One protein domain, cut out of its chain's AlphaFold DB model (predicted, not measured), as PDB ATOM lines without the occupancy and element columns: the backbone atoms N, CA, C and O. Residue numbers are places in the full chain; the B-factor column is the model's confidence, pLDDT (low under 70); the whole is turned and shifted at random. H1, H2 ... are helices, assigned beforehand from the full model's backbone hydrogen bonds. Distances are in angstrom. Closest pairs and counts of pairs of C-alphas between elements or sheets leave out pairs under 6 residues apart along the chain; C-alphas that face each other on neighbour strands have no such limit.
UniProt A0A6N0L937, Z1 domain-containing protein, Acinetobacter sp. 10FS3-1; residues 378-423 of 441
ATOM      1  N   ILE A 378       3.218 -44.910 -50.497       80.88
ATOM      2  CA  ILE A 378       2.637 -46.255 -50.571       80.88
ATOM      3  C   ILE A 378       3.751 -47.270 -50.304       80.88
ATOM      4  O   ILE A 378       4.751 -47.303 -51.018       80.88
ATOM      5  N   LEU A 379       3.567 -48.096 -49.275       81.50
ATOM      6  CA  LEU A 379       4.520 -49.141 -48.898       81.50
ATOM      7  C   LEU A 379       4.285 -50.424 -49.701       81.50
ATOM      8  O   LEU A 379       3.143 -50.749 -50.027       81.50
ATOM      9  N   ASP A 380       5.357 -51.174 -49.977       85.00
ATOM     10  CA  ASP A 380       5.279 -52.468 -50.664       85.00
ATOM     11  C   ASP A 380       4.655 -53.538 -49.742       85.00
ATOM     12  O   ASP A 380       5.261 -53.919 -48.731       85.00
ATOM     13  N   PRO A 381       3.472 -54.092 -50.081       83.69
ATOM     14  CA  PRO A 381       2.847 -55.142 -49.284       83.69
ATOM     15  C   PRO A 381       3.712 -56.403 -49.156       83.69
ATOM     16  O   PRO A 381       3.604 -57.115 -48.156       83.69
ATOM     17  N   GLN A 382       4.568 -56.698 -50.144       86.62
ATOM     18  CA  GLN A 382       5.457 -57.860 -50.095       86.62
ATOM     19  C   GLN A 382       6.579 -57.672 -49.076       86.62
ATOM     20  O   GLN A 382       6.980 -58.640 -48.431       86.62
ATOM     21  N   GLU A 383       7.083 -56.448 -48.908       88.44
ATOM     22  CA  GLU A 383       8.034 -56.120 -47.850       88.44
ATOM     23  C   GLU A 383       7.384 -56.342 -46.485       88.44
ATOM     24  O   GLU A 383       7.889 -57.139 -45.695       88.44
ATOM     25  N   ILE A 384       6.230 -55.714 -46.234       85.19
ATOM     26  CA  ILE A 384       5.531 -55.811 -44.945       85.19
ATOM     27  C   ILE A 384       5.170 -57.267 -44.627       85.19
ATOM     28  O   ILE A 384       5.401 -57.730 -43.507       85.19
ATOM     29  N   GLY A 385       4.685 -58.018 -45.621       84.88
ATOM     30  CA  GLY A 385       4.299 -59.422 -45.479       84.88
ATOM     31  C   GLY A 385       5.430 -60.367 -45.051       84.88
ATOM     32  O   GLY A 385       5.144 -61.425 -44.490       84.88
ATOM     33  N   LYS A 386       6.707 -59.995 -45.253       87.50
ATOM     34  CA  LYS A 386       7.868 -60.762 -44.751       87.50
ATOM     35  C   LYS A 386       8.014 -60.679 -43.232       87.50
ATOM     36  O   LYS A 386       8.540 -61.610 -42.625       87.50
ATOM     37  N   TYR A 387       7.562 -59.581 -42.629       88.00
ATOM     38  CA  TYR A 387       7.700 -59.314 -41.195       88.00
ATOM     39  C   TYR A 387       6.399 -59.581 -40.438       88.00
ATOM     40  O   TYR A 387       6.429 -60.135 -39.339       88.00
ATOM     41  N   ILE A 388       5.256 -59.223 -41.035       85.19
ATOM     42  CA  ILE A 388       3.928 -59.350 -40.430       85.19
ATOM     43  C   ILE A 388       3.014 -60.133 -41.377       85.19
ATOM     44  O   ILE A 388       2.521 -59.583 -42.364       85.19
ATOM     45  N   PRO A 389       2.743 -61.418 -41.091       81.81
ATOM     46  CA  PRO A 389       1.799 -62.199 -41.877       81.81
ATOM     47  C   PRO A 389       0.382 -61.612 -41.793       81.81
ATOM     48  O   PRO A 389      -0.093 -61.291 -40.703       81.81
ATOM     49  N   LEU A 390      -0.345 -61.578 -42.917       78.31
ATOM     50  CA  LEU A 390      -1.755 -61.139 -42.977       78.31
ATOM     51  C   LEU A 390      -2.658 -61.867 -41.967       78.31
ATOM     52  O   LEU A 390      -3.597 -61.288 -41.429       78.31
ATOM     53  N   LYS A 391      -2.373 -63.149 -41.703       81.62
ATOM     54  CA  LYS A 391      -3.030 -63.945 -40.665       81.62
ATOM     55  C   LYS A 391      -2.017 -64.302 -39.588       81.62
ATOM     56  O   LYS A 391      -1.150 -65.144 -39.806       81.62
ATOM     57  N   HIS A 392      -2.165 -63.703 -38.415       84.38
ATOM     58  CA  HIS A 392      -1.353 -64.009 -37.244       84.38
ATOM     59  C   HIS A 392      -2.224 -64.039 -35.982       84.38
ATOM     60  O   HIS A 392      -3.346 -63.537 -35.964       84.38
ATOM     61  N   LYS A 393      -1.732 -64.692 -34.925       83.19
ATOM     62  CA  LYS A 393      -2.394 -64.683 -33.613       83.19
ATOM     63  C   LYS A 393      -2.028 -63.400 -32.870       83.19
ATOM     64  O   LYS A 393      -0.934 -62.885 -33.062       83.19
ATOM     65  N   LYS A 394      -2.862 -62.988 -31.910       82.06
ATOM     66  CA  LYS A 394      -2.547 -61.890 -30.974       82.06
ATOM     67  C   LYS A 394      -1.248 -62.077 -30.170       82.06
ATOM     68  O   LYS A 394      -0.821 -61.160 -29.504       82.06
ATOM     69  N   THR A 395      -0.680 -63.284 -30.155       84.31
ATOM     70  CA  THR A 395       0.574 -63.628 -29.464       84.31
ATOM     71  C   THR A 395       1.762 -63.722 -30.427       84.31
ATOM     72  O   THR A 395       2.748 -64.392 -30.126       84.31
ATOM     73  N   PHE A 396       1.624 -63.195 -31.645       84.56
ATOM     74  CA  PHE A 396       2.694 -63.199 -32.631       84.56
ATOM     75  C   PHE A 396       3.815 -62.269 -32.175       84.56
ATOM     76  O   PHE A 396       3.558 -61.129 -31.820       84.56
ATOM     77  N   VAL A 397       5.051 -62.765 -32.194       84.06
ATOM     78  CA  VAL A 397       6.219 -61.981 -31.791       84.06
ATOM     79  C   VAL A 397       6.906 -61.455 -33.040       84.06
ATOM     80  O   VAL A 397       7.414 -62.234 -33.853       84.06
ATOM     81  N   LEU A 398       6.939 -60.132 -33.171       84.94
ATOM     82  CA  LEU A 398       7.644 -59.451 -34.244       84.94
ATOM     83  C   LEU A 398       9.161 -59.579 -34.037       84.94
ATOM     84  O   LEU A 398       9.689 -59.161 -33.010       84.94
ATOM     85  N   LYS A 399       9.865 -60.186 -35.001       88.12
ATOM     86  CA  LYS A 399      11.318 -60.419 -34.900       88.12
ATOM     87  C   LYS A 399      12.164 -59.258 -35.419       88.12
ATOM     88  O   LYS A 399      13.285 -59.082 -34.960       88.12
ATOM     89  N   ASP A 400      11.648 -58.517 -36.394       89.88
ATOM     90  CA  ASP A 400      12.306 -57.361 -36.999       89.88
ATOM     91  C   ASP A 400      11.249 -56.439 -37.633       89.88
ATOM     92  O   ASP A 400      10.102 -56.847 -37.829       89.88
ATOM     93  N   LEU A 401      11.634 -55.200 -37.945       88.94
ATOM     94  CA  LEU A 401      10.789 -54.205 -38.600       88.94
ATOM     95  C   LEU A 401      11.088 -54.124 -40.107       88.94
ATOM     96  O   LEU A 401      12.263 -54.213 -40.488       88.94
ATOM     97  N   PRO A 402      10.070 -53.853 -40.949       89.56
ATOM     98  CA  PRO A 402      10.278 -53.476 -42.345       89.56
ATOM     99  C   PRO A 402      11.269 -52.312 -42.479       89.56
ATOM    100  O   PRO A 402      11.296 -51.412 -41.633       89.56
ATOM    101  N   GLY A 403      12.075 -52.317 -43.542       89.69
ATOM    102  CA  GLY A 403      13.038 -51.253 -43.825       89.69
ATOM    103  C   GLY A 403      12.345 -49.905 -44.005       89.69
ATOM    104  O   GLY A 403      12.765 -48.916 -43.406       89.69
ATOM    105  N   SER A 404      11.216 -49.896 -44.711       88.88
ATOM    106  CA  SER A 404      10.363 -48.713 -44.866       88.88
ATOM    107  C   SER A 404       9.864 -48.135 -43.535       88.88
ATOM    108  O   SER A 404       9.848 -46.918 -43.346       88.88
ATOM    109  N   LEU A 405       9.516 -48.983 -42.560       88.62
ATOM    110  CA  LEU A 405       9.125 -48.521 -41.225       88.62
ATOM    111  C   LEU A 405      10.317 -47.920 -40.462       88.62
ATOM    112  O   LEU A 405      10.161 -46.902 -39.787       88.62
ATOM    113  N   LYS A 406      11.513 -48.512 -40.586       91.88
ATOM    114  CA  LYS A 406      12.747 -47.960 -39.994       91.88
ATOM    115  C   LYS A 406      13.056 -46.570 -40.562       91.88
ATOM    116  O   LYS A 406      13.376 -45.660 -39.799       91.88
ATOM    117  N   GLU A 407      12.905 -46.385 -41.872       90.94
ATOM    118  CA  GLU A 407      13.080 -45.092 -42.544       90.94
ATOM    119  C   GLU A 407      12.043 -44.050 -42.092       90.94
ATOM    120  O   GLU A 407      12.402 -42.906 -41.796       90.94
ATOM    121  N   ALA A 408      10.774 -44.445 -41.957       89.81
ATOM    122  CA  ALA A 408       9.720 -43.568 -41.449       89.81
ATOM    123  C   ALA A 408      10.008 -43.099 -40.011       89.81
ATOM    124  O   ALA A 408       9.865 -41.915 -39.698       89.81
ATOM    125  N   ILE A 409      10.484 -44.005 -39.147       92.62
ATOM    126  CA  ILE A 409      10.900 -43.673 -37.778       92.62
ATOM    127  C   ILE A 409      12.098 -42.713 -37.796       92.62
ATOM    128  O   ILE A 409      12.084 -41.707 -37.088       92.62
ATOM    129  N   ALA A 410      13.118 -42.974 -38.620       94.69
ATOM    130  CA  ALA A 410      14.275 -42.087 -38.745       94.69
ATOM    131  C   ALA A 410      13.866 -40.678 -39.210       94.69
ATOM    132  O   ALA A 410      14.290 -39.680 -38.624       94.69
ATOM    133  N   SER A 411      12.972 -40.592 -40.196       92.00
ATOM    134  CA  SER A 411      12.420 -39.330 -40.702       92.00
ATOM    135  C   SER A 411      11.637 -38.571 -39.628       92.00
ATOM    136  O   SER A 411      11.780 -37.351 -39.493       92.00
ATOM    137  N   PHE A 412      10.852 -39.280 -38.810       92.69
ATOM    138  CA  PHE A 412      10.150 -38.697 -37.666       92.69
ATOM    139  C   PHE A 412      11.123 -38.139 -36.615       92.69
ATOM    140  O   PHE A 412      10.948 -37.011 -36.150       92.69
ATOM    141  N   LEU A 413      12.185 -38.879 -36.279       94.44
ATOM    142  CA  LEU A 413      13.200 -38.433 -35.318       94.44
ATOM    143  C   LEU A 413      13.957 -37.197 -35.816       94.44
ATOM    144  O   LEU A 413      14.091 -36.227 -35.070       94.44
ATOM    145  N   ILE A 414      14.381 -37.184 -37.085       94.31
ATOM    146  CA  ILE A 414      15.004 -36.008 -37.713       94.31
ATOM    147  C   ILE A 414      14.044 -34.814 -37.663       94.31
ATOM    148  O   ILE A 414      14.445 -33.712 -37.281       94.31
ATOM    149  N   SER A 415      12.763 -35.034 -37.964       90.62
ATOM    150  CA  SER A 415      11.737 -33.992 -37.886       90.62
ATOM    151  C   SER A 415      11.597 -33.430 -36.467       90.62
ATOM    152  O   SER A 415      11.532 -32.211 -36.304       90.62
ATOM    153  N   LYS A 416      11.623 -34.273 -35.422       91.25
ATOM    154  CA  LYS A 416      11.596 -33.799 -34.028       91.25
ATOM    155  C   LYS A 416      12.871 -33.043 -33.650       91.25
ATOM    156  O   LYS A 416      12.765 -32.001 -33.013       91.25
ATOM    157  N   CYS A 417      14.052 -33.485 -34.086       91.00
ATOM    158  CA  CYS A 417      15.293 -32.729 -33.887       91.00
ATOM    159  C   CYS A 417      15.192 -31.325 -34.498       91.00
ATOM    160  O   CYS A 417      15.497 -30.337 -33.834       91.00
ATOM    161  N   ILE A 418      14.678 -31.223 -35.727       87.31
ATOM    162  CA  ILE A 418      14.440 -29.937 -36.391       87.31
ATOM    163  C   ILE A 418      13.429 -29.090 -35.604       87.31
ATOM    164  O   ILE A 418      13.668 -27.898 -35.412       87.31
ATOM    165  N   ARG A 419      12.323 -29.672 -35.116       85.44
ATOM    166  CA  ARG A 419      11.344 -28.967 -34.262       85.44
ATOM    167  C   ARG A 419      11.984 -28.437 -32.977       85.44
ATOM    168  O   ARG A 419      11.777 -27.278 -32.636       85.44
ATOM    169  N   ASN A 420      12.818 -29.231 -32.311       83.62
ATOM    170  CA  ASN A 420      13.499 -28.808 -31.087       83.62
ATOM    171  C   ASN A 420      14.404 -27.593 -31.328       83.62
ATOM    172  O   ASN A 420      14.373 -26.646 -30.549       83.62
ATOM    173  N   ILE A 421      15.154 -27.590 -32.435       81.38
ATOM    174  CA  ILE A 421      15.995 -26.451 -32.837       81.38
ATOM    175  C   ILE A 421      15.130 -25.221 -33.179       81.38
ATOM    176  O   ILE A 421      15.564 -24.090 -33.002       81.38
ATOM    177  N   ARG A 422      13.881 -25.420 -33.620       72.94
ATOM    178  CA  ARG A 422      12.900 -24.360 -33.923       72.94
ATOM    179  C   ARG A 422      12.120 -23.858 -32.699       72.94
ATOM    180  O   ARG A 422      11.061 -23.268 -32.881       72.94
ATOM    181  N   HIS A 423      12.617 -24.095 -31.482       72.31
ATOM    182  CA  HIS A 423      11.955 -23.733 -30.218       72.31
ATOM    183  C   HIS A 423      10.596 -24.418 -29.989       72.31
ATOM    184  O   HIS A 423       9.832 -24.032 -29.113       72.31
TER     185      HIS A 423
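Overview. This is residues 378 to 423 of the 441 residues of the protein "Z1 domain-containing protein" of Acinetobacter sp. 10FS3-1 (UniProt A0A6N0L937). One long helix, H2, makes an arm that sticks out from a loose head made of the short helix H1 and the wide loop of residues 388 to 402; residues 406 to 423, of which 406 to 421 belong to H2, stand free. That loop leaves H1, swings out and folds back, bringing the first residues of H2 near H1. The printed part has 46 residues with two named helices, H1 then H2, and no named strand; its class is all helix. It is extended, with a radius of gyration of the C-alphas of 14.7 A, and elongated, spanning 44 by 23 by 14 A.

Along the chain. Start at Ile 378 and go on to C-alpha 381 at (2.847, -55.142, -49.284), where H1 begins; it holds residues 381 to 387 and measures 10.3 A from first to last C-alpha. Next come residues 388 to 402, with no named element. Find C-alpha 403 at (13.038, -51.253, -43.825); from there H2, residues 403 to 421, runs 27.3 A to C-alpha 421 at (15.995, -26.451, -32.837).

Arrangement. H1 and H2 are near each other, with 5 pairs of C-alphas within 10 A; their closest C-alphas are 8.1 A apart. The link between them is long, 15 residues. In H2 every O i to N i+4 pair is within hydrogen-bond range; in H1 it is 2 of 3.

Size, cuts and confidence. Look at Lys 391, in the link, and His 423, the last printed residue: their C-alphas are the two farthest apart, at 44.2 A. The C-alphas of Ile 378 and His 423 are 31.8 A apart. The printed part has no cut. The mean pLDDT of the printed part is 86.5, and no printed residue is under 70.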